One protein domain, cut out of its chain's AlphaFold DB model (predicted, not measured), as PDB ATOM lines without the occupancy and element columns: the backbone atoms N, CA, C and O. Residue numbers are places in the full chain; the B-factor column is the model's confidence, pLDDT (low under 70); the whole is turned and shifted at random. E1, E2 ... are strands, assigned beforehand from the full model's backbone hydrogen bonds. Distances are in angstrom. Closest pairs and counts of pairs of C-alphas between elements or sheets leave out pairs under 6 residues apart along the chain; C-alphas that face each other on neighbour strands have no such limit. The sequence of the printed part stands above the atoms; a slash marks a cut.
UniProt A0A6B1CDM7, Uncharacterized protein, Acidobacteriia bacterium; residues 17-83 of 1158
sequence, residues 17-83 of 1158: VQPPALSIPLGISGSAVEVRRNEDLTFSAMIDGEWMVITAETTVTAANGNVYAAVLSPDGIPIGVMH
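What this domain is: This is residues 17 to 83 of the 1158 residues of an uncharacterized protein of Acidobacteriia bacterium (UniProt A0A6B1CDM7). This is a small sandwich of two antiparallel sheets: a twisted sheet of four strands, E1 to E4, faces a smaller sheet of three, E5 to E7, with their planes 40 degrees apart. The edge strands E1 and E7 come close together along one side of it, while E4 and E5, between which the chain changes sheets, stay apart. The printed part has 67 residues, with seven named strands and no named helix; the class is all strand, and the sheet orders are E1 - E2 - E3 - E4 and E5 - E6 - E7. It is compact, with a radius of gyration of the C-alphas of 11.3 A, and spans 35 by 25 by 18 A.

How they stand to each other: E1, residues 22 to 26, and E2, residues 31 to 37, form a hairpin, antiparallel at 143 degrees, with N 22 and O 35 at 2.7 A. E2 and E3, residues 43 to 47, form the next hairpin, with N 36 and O 44 at 2.8 A. The pairing is staggered: E2 pairs with E1 over residues 31 to 35 and with E3 over residues 35 to 37. E3 and E4, residues 50 to 53, form a third hairpin, with N 45 and O 52 at 2.8 A. These four strands are a meander, each the antiparallel neighbour of the one before, and their sheet is only just strongly twisted, up to 4.4 A off its best plane. E5, residues 59 to 61, and E6, residues 67 to 72, form a hairpin with N 60 and O 68 at 2.7 A. E6 and E7, residues 78 to 82, form another, with N 69 and O 81 at 2.7 A; E5, E6 and E7 are a second meander. Between the sheets, E1 and E7 have 9 pairs of C-alphas within 8 A, the closest being those of Leu 26 and Gly 80 at 5.1 A. The closest C-alphas of E3 and E5, those of Ile 47 and Val 60, are 7.1 A apart. E4 is apart from E6 and E7.

Where its parts are: E1 begins at C-alpha 22, (-13.147, -15.513, 108.461), and is 12.7 A long. E2 is the longest strand by residues, at 20.1 A; E3 measures 12.5 A and E4 9.8 A, ending at C-alpha 53, (-5.249, -12.501, 97.047). E5 is 6.8 A long, E6 16.4 A and E7 13.2 A, ending at C-alpha 82, (1.787, -4.354, 112.513).

The domain as a whole: The two C-alphas farthest apart, those of Val 17 and Gly 65, are 35.8 A from each other. The printed part has no cut, and the six links between strands are tight. The mean pLDDT of the printed part is 76.2; it is under 70 at residues 28 to 30, 64 to 65, 76 and 80 to 83.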
ATOM      1  N   VAL A  17     -18.444 -25.872  97.269       71.00
ATOM      2  CA  VAL A  17     -19.047 -24.826  98.091       71.00
ATOM      3  C   VAL A  17     -17.938 -24.115  98.863       71.00
ATOM      4  O   VAL A  17     -17.219 -24.738  99.663       71.00
ATOM      5  N   GLN A  18     -17.794 -22.812  98.611       72.44
ATOM      6  CA  GLN A  18     -16.809 -21.969  99.284       72.44
ATOM      7  C   GLN A  18     -17.214 -21.748 100.755       72.44
ATOM      8  O   GLN A  18     -18.375 -21.439 101.027       72.44
ATOM      9  N   PRO A  19     -16.294 -21.935 101.722       74.50
ATOM     10  CA  PRO A  19     -16.588 -21.677 103.129       74.50
ATOM     11  C   PRO A  19     -16.811 -20.173 103.403       74.50
ATOM     12  O   PRO A  19     -16.312 -19.341 102.640       74.50
ATOM     13  N   PRO A  20     -17.527 -19.812 104.490       76.81
ATOM     14  CA  PRO A  20     -17.714 -18.419 104.903       76.81
ATOM     15  C   PRO A  20     -16.379 -17.695 105.115       76.81
ATOM     16  O   PRO A  20     -15.391 -18.318 105.510       76.81
ATOM     17  N   ALA A  21     -16.360 -16.381 104.887       79.31
ATOM     18  CA  ALA A  21     -15.204 -15.555 105.216       79.31
ATOM     19  C   ALA A  21     -14.938 -15.553 106.733       79.31
ATOM     20  O   ALA A  21     -15.863 -15.515 107.545       79.31
ATOM     21  N   LEU A  22     -13.661 -15.606 107.101       82.12
ATOM     22  CA  LEU A  22     -13.147 -15.513 108.461       82.12
ATOM     23  C   LEU A  22     -12.751 -14.061 108.747       82.12
ATOM     24  O   LEU A  22     -11.951 -13.492 108.016       82.12
ATOM     25  N   SER A  23     -13.276 -13.464 109.812       82.25
ATOM     26  CA  SER A  23     -12.851 -12.130 110.250       82.25
ATOM     27  C   SER A  23     -11.568 -12.235 111.078       82.25
ATOM     28  O   SER A  23     -11.522 -12.988 112.052       82.25
ATOM     29  N   ILE A  24     -10.521 -11.514 110.672       80.06
ATOM     30  CA  ILE A  24      -9.192 -11.564 111.286       80.06
ATOM     31  C   ILE A  24      -8.903 -10.215 111.947       80.06
ATOM     32  O   ILE A  24      -8.850  -9.206 111.242       80.06
ATOM     33  N   PRO A  25      -8.722 -10.159 113.277       78.81
ATOM     34  CA  PRO A  25      -8.446  -8.907 113.971       78.81
ATOM     35  C   PRO A  25      -7.069  -8.335 113.590       78.81
ATOM     36  O   PRO A  25      -6.089  -9.070 113.456       78.81
ATOM     37  N   LEU A  26      -7.007  -7.012 113.435       76.38
ATOM     38  CA  LEU A  26      -5.809  -6.226 113.144       76.38
ATOM     39  C   LEU A  26      -5.281  -5.605 114.446       76.38
ATOM     40  O   LEU A  26      -5.654  -4.488 114.815       76.38
ATOM     41  N   GLY A  27      -4.440  -6.355 115.161       71.88
ATOM     42  CA  GLY A  27      -3.808  -5.903 116.407       71.88
ATOM     43  C   GLY A  27      -4.798  -5.465 117.492       71.88
ATOM     44  O   GLY A  27      -5.925  -5.959 117.568       71.88
ATOM     45  N   ILE A  28      -4.373  -4.522 118.339       69.12
ATOM     46  CA  ILE A  28      -5.203  -3.985 119.439       69.12
ATOM     47  C   ILE A  28      -6.169  -2.882 118.986       69.12
ATOM     48  O   ILE A  28      -6.987  -2.420 119.777       69.12
ATOM     49  N   SER A  29      -6.111  -2.480 117.711       64.50
ATOM     50  CA  SER A  29      -6.953  -1.418 117.139       64.50
ATOM     51  C   SER A  29      -8.458  -1.729 117.173       64.50
ATOM     52  O   SER A  29      -9.282  -0.842 116.953       64.50
ATOM     53  N   GLY A  30      -8.831  -2.998 117.387       67.31
ATOM     54  CA  GLY A  30     -10.213  -3.484 117.330       67.31
ATOM     55  C   GLY A  30     -10.793  -3.585 115.913       67.31
ATOM     56  O   GLY A  30     -11.918  -4.057 115.756       67.31
ATOM     57  N   SER A  31     -10.044  -3.182 114.880       78.69
ATOM     58  CA  SER A  31     -10.421  -3.373 113.473       78.69
ATOM     59  C   SER A  31     -10.207  -4.832 113.055       78.69
ATOM     60  O   SER A  31      -9.345  -5.512 113.608       78.69
ATOM     61  N   ALA A  32     -10.958  -5.328 112.073       79.25
ATOM     62  CA  ALA A  32     -10.762  -6.666 111.519       79.25
ATOM     63  C   ALA A  32     -10.870  -6.650 109.993       79.25
ATOM     64  O   ALA A  32     -11.636  -5.866 109.433       79.25
ATOM     65  N   VAL A  33     -10.119  -7.527 109.331       83.06
ATOM     66  CA  VAL A  33     -10.193  -7.747 107.884       83.06
ATOM     67  C   VAL A  33     -10.863  -9.087 107.612       83.06
ATOM     68  O   VAL A  33     -10.537 -10.095 108.241       83.06
ATOM     69  N   GLU A  34     -11.832  -9.123 106.701       85.75
ATOM     70  CA  GLU A  34     -12.443 -10.392 106.304       85.75
ATOM     71  C   GLU A  34     -11.523 -11.135 105.337       85.75
ATOM     72  O   GLU A  34     -11.010 -10.546 104.392       85.75
ATOM     73  N   VAL A  35     -11.318 -12.432 105.551       84.19
ATOM     74  CA  VAL A  35     -10.438 -13.273 104.739       84.19
ATOM     75  C   VAL A  35     -11.136 -14.571 104.371       84.19
ATOM     76  O   VAL A  35     -11.694 -15.256 105.222       84.19
ATOM     77  N   ARG A  36     -11.087 -14.963 103.100       84.31
ATOM     78  CA  ARG A  36     -11.666 -16.223 102.620       84.31
ATOM     79  C   ARG A  36     -10.613 -17.117 101.986       84.31
ATOM     80  O   ARG A  36      -9.642 -16.633 101.408       84.31
ATOM     81  N   ARG A  37     -10.837 -18.430 102.060       83.25
ATOM     82  CA  ARG A  37     -10.009 -19.420 101.367       83.25
ATOM     83  C   ARG A  37     -10.562 -19.683  99.969       83.25
ATOM     84  O   ARG A  37     -11.754 -19.970  99.806       83.25
ATOM     85  N   ASN A  38      -9.694 -19.591  98.978       80.94
ATOM     86  CA  ASN A  38      -9.991 -19.884  97.585       80.94
ATOM     87  C   ASN A  38      -9.858 -21.393  97.311       80.94
ATOM     88  O   ASN A  38      -9.296 -22.140  98.115       80.94
ATOM     89  N   GLU A  39     -10.424 -21.864  96.197       76.19
ATOM     90  CA  GLU A  39     -10.422 -23.294  95.835       76.19
ATOM     91  C   GLU A  39      -9.002 -23.841  95.591       76.19
ATOM     92  O   GLU A  39      -8.713 -24.988  95.921       76.19
ATOM     93  N   ASP A  40      -8.087 -22.992  95.120       78.94
ATOM     94  CA  ASP A  40      -6.662 -23.288  94.912       78.94
ATOM     95  C   ASP A  40      -5.822 -23.290  96.204       78.94
ATOM     96  O   ASP A  40      -4.596 -23.386  96.158       78.94
ATOM     97  N   LEU A  41      -6.483 -23.211  97.364       77.06
ATOM     98  CA  LEU A  41      -5.899 -23.144  98.703       77.06
ATOM     99  C   LEU A  41      -5.189 -21.824  99.043       77.06
ATOM    100  O   LEU A  41      -4.651 -21.734 100.150       77.06
ATOM    101  N   THR A  42      -5.238 -20.803  98.181       82.00
ATOM    102  CA  THR A  42      -4.801 -19.440  98.529       82.00
ATOM    103  C   THR A  42      -5.836 -18.728  99.405       82.00
ATOM    104  O   THR A  42      -6.975 -19.183  99.552       82.00
ATOM    105  N   PHE A  43      -5.453 -17.604 100.010       83.81
ATOM    106  CA  PHE A  43      -6.362 -16.756 100.781       83.81
ATOM    107  C   PHE A  43      -6.517 -15.398 100.109       83.81
ATOM    108  O   PHE A  43      -5.543 -14.846  99.605       83.81
ATOM    109  N   SER A  44      -7.730 -14.851 100.142       85.25
ATOM    110  CA  SER A  44      -8.004 -13.472  99.741       85.25
ATOM    111  C   SER A  44      -8.588 -12.684 100.901       85.25
ATOM    112  O   SER A  44      -9.495 -13.187 101.561       85.25
ATOM    113  N   ALA A  45      -8.109 -11.465 101.121       83.38
ATOM    114  CA  ALA A  45      -8.652 -10.516 102.087       83.38
ATOM    115  C   ALA A  45      -9.579  -9.507 101.396       83.38
ATOM    116  O   ALA A  45      -9.335  -9.134 100.250       83.38
ATOM    117  N   MET A  46     -10.634  -9.071 102.083       84.81
ATOM    118  CA  MET A  46     -11.497  -7.978 101.650       84.81
ATOM    119  C   MET A  46     -10.822  -6.655 102.012       84.81
ATOM    120  O   MET A  46     -10.797  -6.271 103.180       84.81
ATOM    121  N   ILE A  47     -10.266  -5.970 101.020       79.38
ATOM    122  CA  ILE A  47      -9.580  -4.685 101.186       79.38
ATOM    123  C   ILE A  47     -10.307  -3.683 100.295       79.38
ATOM    124  O   ILE A  47     -10.543  -3.957  99.122       79.38
ATOM    125  N   ASP A  48     -10.756  -2.575 100.885       80.00
ATOM    126  CA  ASP A  48     -11.547  -1.532 100.215       80.00
ATOM    127  C   ASP A  48     -12.786  -2.049  99.452       80.00
ATOM    128  O   ASP A  48     -13.251  -1.452  98.482       80.00
ATOM    129  N   GLY A  49     -13.362  -3.163  99.920       80.38
ATOM    130  CA  GLY A  49     -14.562  -3.779  99.346       80.38
ATOM    131  C   GLY A  49     -14.312  -4.783  98.214       80.38
ATOM    132  O   GLY A  49     -15.283  -5.347  97.706       80.38
ATOM    133  N   GLU A  50     -13.054  -5.061  97.850       82.19
ATOM    134  CA  GLU A  50     -12.686  -6.107  96.887       82.19
ATOM    135  C   GLU A  50     -11.878  -7.244  97.529       82.19
ATOM    136  O   GLU A  50     -11.055  -7.046  98.422       82.19
ATOM    137  N   TRP A  51     -12.097  -8.472  97.048       84.12
ATOM    138  CA  TRP A  51     -11.349  -9.650  97.493       84.12
ATOM    139  C   TRP A  51     -10.008  -9.745  96.763       84.12
ATOM    140  O   TRP A  51      -9.951 -10.239  95.635       84.12
ATOM    141  N   MET A  52      -8.925  -9.342  97.423       82.50
ATOM    142  CA  MET A  52      -7.562  -9.417  96.889       82.50
ATOM    143  C   MET A  52      -6.821 -10.633  97.441       82.50
ATOM    144  O   MET A  52      -6.895 -10.905  98.635       82.50
ATOM    145  N   VAL A  53      -6.109 -11.387  96.595       83.44
ATOM    146  CA  VAL A  53      -5.249 -12.501  97.047       83.44
ATOM    147  C   VAL A  53      -4.141 -11.952  97.945       83.44
ATOM    148  O   VAL A  53      -3.442 -11.021  97.559       83.44
ATOM    149  N   ILE A  54      -3.984 -12.535  99.133       80.00
ATOM    150  CA  ILE A  54      -2.970 -12.131 100.105       80.00
ATOM    151  C   ILE A  54      -1.590 -12.537  99.579       80.00
ATOM    152  O   ILE A  54      -1.308 -13.720  99.377       80.00
ATOM    153  N   THR A  55      -0.727 -11.544  99.389       79.12
ATOM    154  CA  THR A  55       0.704 -11.694  99.097       79.12
ATOM    155  C   THR A  55       1.537 -11.190 100.279       79.12
ATOM    156  O   THR A  55       1.019 -10.516 101.167       79.12
ATOM    157  N   ALA A  56       2.845 -11.467 100.284       71.69
ATOM    158  CA  ALA A  56       3.755 -11.005 101.341       71.69
ATOM    159  C   ALA A  56       3.834  -9.468 101.487       71.69
ATOM    160  O   ALA A  56       4.297  -8.982 102.512       71.69
ATOM    161  N   GLU A  57       3.374  -8.715 100.485       75.75
ATOM    162  CA  GLU A  57       3.383  -7.244 100.462       75.75
ATOM    163  C   GLU A  57       1.991  -6.640 100.714       75.75
ATOM    164  O   GLU A  57       1.809  -5.428 100.644       75.75
ATOM    165  N   THR A  58       0.975  -7.465 100.989       77.94
ATOM    166  CA  THR A  58      -0.387  -6.970 101.212       77.94
ATOM    167  C   THR A  58      -0.491  -6.300 102.583       77.94
ATOM    168  O   THR A  58      -0.388  -6.969 103.614       77.94
ATOM    169  N   THR A  59      -0.742  -4.989 102.601       78.56
ATOM    170  CA  THR A  59      -0.962  -4.209 103.828       78.56
ATOM    171  C   THR A  59      -2.404  -3.735 103.965       78.56
ATOM    172  O   THR A  59      -3.059  -3.431 102.970       78.56
ATOM    173  N   VAL A  60      -2.884  -3.613 105.200       75.50
ATOM    174  CA  VAL A  60      -4.212  -3.116 105.563       75.50
ATOM    175  C   VAL A  60      -4.057  -2.044 106.640       75.50
ATOM    176  O   VAL A  60      -3.418  -2.280 107.666       75.50
ATOM    177  N   THR A  61      -4.641  -0.870 106.419       77.88
ATOM    178  CA  THR A  61      -4.635   0.226 107.398       77.88
ATOM    179  C   THR A  61      -5.838   0.091 108.326       77.88
ATOM    180  O   THR A  61      -6.975  -0.002 107.865       77.88
ATOM    181  N   ALA A  62      -5.600   0.064 109.635       74.25
ATOM    182  CA  ALA A  62      -6.664   0.052 110.634       74.25
ATOM    183  C   ALA A  62      -7.243   1.458 110.864       74.25
ATOM    184  O   ALA A  62      -6.650   2.471 110.492       74.25
ATOM    185  N   ALA A  63      -8.394   1.536 111.537       72.62
ATOM    186  CA  ALA A  63      -9.087   2.803 111.789       72.62
ATOM    187  C   ALA A  63      -8.281   3.820 112.626       72.62
ATOM    188  O   ALA A  63      -8.560   5.013 112.564       72.62
ATOM    189  N   ASN A  64      -7.283   3.368 113.395       66.62
ATOM    190  CA  ASN A  64      -6.387   4.225 114.181       66.62
ATOM    191  C   ASN A  64      -5.170   4.742 113.387       66.62
ATOM    192  O   ASN A  64      -4.304   5.383 113.971       66.62
ATOM    193  N   GLY A  65      -5.089   4.467 112.081       69.44
ATOM    194  CA  GLY A  65      -3.994   4.909 111.212       69.44
ATOM    195  C   GLY A  65      -2.792   3.961 111.160       69.44
ATOM    196  O   GLY A  65      -1.918   4.151 110.315       69.44
ATOM    197  N   ASN A  66      -2.757   2.911 111.990       72.50
ATOM    198  CA  ASN A  66      -1.681   1.921 111.957       72.50
ATOM    199  C   ASN A  66      -1.793   1.028 110.715       72.50
ATOM    200  O   ASN A  66      -2.878   0.572 110.348       72.50
ATOM    201  N   VAL A  67      -0.653   0.731 110.093       73.56
ATOM    202  CA  VAL A  67      -0.564  -0.141 108.916       73.56
ATOM    203  C   VAL A  67      -0.154  -1.546 109.359       73.56
ATOM    204  O   VAL A  67       0.852  -1.706 110.047       73.56
ATOM    205  N   TYR A  68      -0.907  -2.571 108.957       75.50
ATOM    206  CA  TYR A  68      -0.644  -3.987 109.248       75.50
ATOM    207  C   TYR A  68      -0.332  -4.745 107.957       75.50
ATOM    208  O   TYR A  68      -0.989  -4.526 106.950       75.50
ATOM    209  N   ALA A  69       0.623  -5.667 107.972       73.94
ATOM    210  CA  ALA A  69       0.837  -6.637 106.904       73.94
ATOM    211  C   ALA A  69      -0.026  -7.883 107.161       73.94
ATOM    212  O   ALA A  69      -0.059  -8.401 108.281       73.94
ATOM    213  N   ALA A  70      -0.726  -8.372 106.136       70.25
ATOM    214  CA  ALA A  70      -1.469  -9.627 106.200       70.25
ATOM    215  C   ALA A  70      -0.520 -10.787 105.863       70.25
ATOM    216  O   ALA A  70      -0.195 -11.023 104.702       70.25
ATOM    217  N   VAL A  71      -0.055 -11.511 106.881       71.44
ATOM    218  CA  VAL A  71       0.937 -12.590 106.741       71.44
ATOM    219  C   VAL A  71       0.296 -13.934 107.065       71.44
ATOM    220  O   VAL A  71      -0.554 -14.026 107.942       71.44
ATOM    221  N   LEU A  72       0.694 -15.005 106.378       72.38
ATOM    222  CA  LEU A  72       0.243 -16.355 106.730       72.38
ATOM    223  C   LEU A  72       0.977 -16.829 107.990       72.38
ATOM    224  O   LEU A  72       2.207 -16.811 108.037       72.38
ATOM    225  N   SER A  73       0.228 -17.266 109.004       72.00
ATOM    226  CA  SER A  73       0.799 -17.926 110.176       72.00
ATOM    227  C   SER A  73       1.467 -19.252 109.775       72.00
ATOM    228  O   SER A  73       1.166 -19.797 108.707       72.00
ATOM    229  N   PRO A  74       2.339 -19.826 110.625       74.12
ATOM    230  CA  PRO A  74       2.943 -21.137 110.376       74.12
ATOM    231  C   PRO A  74       1.925 -22.264 110.126       74.12
ATOM    232  O   PRO A  74       2.229 -23.215 109.410       74.12
ATOM    233  N   ASP A  75       0.703 -22.123 110.649       71.62
ATOM    234  CA  ASP A  75      -0.401 -23.073 110.463       71.62
ATOM    235  C   ASP A  75      -1.207 -22.812 109.171       71.62
ATOM    236  O   ASP A  75      -2.220 -23.464 108.906       71.62
ATOM    237  N   GLY A  76      -0.768 -21.849 108.354       69.94
ATOM    238  CA  GLY A  76      -1.386 -21.478 107.084       69.94
ATOM    239  C   GLY A  76      -2.654 -20.637 107.227       69.94
ATOM    240  O   GLY A  76      -3.420 -20.559 106.269       69.94
ATOM    241  N   ILE A  77      -2.898 -20.019 108.389       75.69
ATOM    242  CA  ILE A  77      -4.032 -19.113 108.619       75.69
ATOM    243  C   ILE A  77      -3.517 -17.669 108.553       75.69
ATOM    244  O   ILE A  77      -2.572 -17.344 109.268       75.69
ATOM    245  N   PRO A  78      -4.091 -16.784 107.727       72.06
ATOM    246  CA  PRO A  78      -3.665 -15.387 107.692       72.06
ATOM    247  C   PRO A  78      -3.832 -14.696 109.057       72.06
ATOM    248  O   PRO A  78      -4.793 -14.943 109.775       72.06
ATOM    249  N   ILE A  79      -2.881 -13.847 109.431       75.88
ATOM    250  CA  ILE A  79      -2.880 -13.014 110.639       75.88
ATOM    251  C   ILE A  79      -2.412 -11.602 110.267       75.88
ATOM    252  O   ILE A  79      -1.593 -11.432 109.362       75.88
ATOM    253  N   GLY A  80      -2.930 -10.578 110.946       65.19
ATOM    254  CA  GLY A  80      -2.429  -9.208 110.808       65.19
ATOM    255  C   GLY A  80      -1.227  -8.975 111.723       65.19
ATOM    256  O   GLY A  80      -1.325  -9.212 112.924       65.19
ATOM    257  N   VAL A  81      -0.106  -8.500 111.181       67.44
ATOM    258  CA  VAL A  81       1.090  -8.111 111.952       67.44
ATOM    259  C   VAL A  81       1.409  -6.647 111.658       67.44
ATOM    260  O   VAL A  81       1.514  -6.273 110.495       67.44
ATOM    261  N   MET A  82       1.530  -5.795 112.683       62.34
ATOM    262  CA  MET A  82       1.787  -4.354 112.513       62.34
ATOM    263  C   MET A  82       3.088  -4.125 111.725       62.34
ATOM    264  O   MET A  82       4.126  -4.691 112.065       62.34
ATOM    265  N   HIS A  83       3.026  -3.336 110.652       60.28
ATOM    266  CA  HIS A  83       4.073  -3.296 109.632       60.28
ATOM    267  C   HIS A  83       5.144  -2.217 109.878       60.28
ATOM    268  O   HIS A  83       6.304  -2.492 109.586       60.28
TER     269      HIS A  83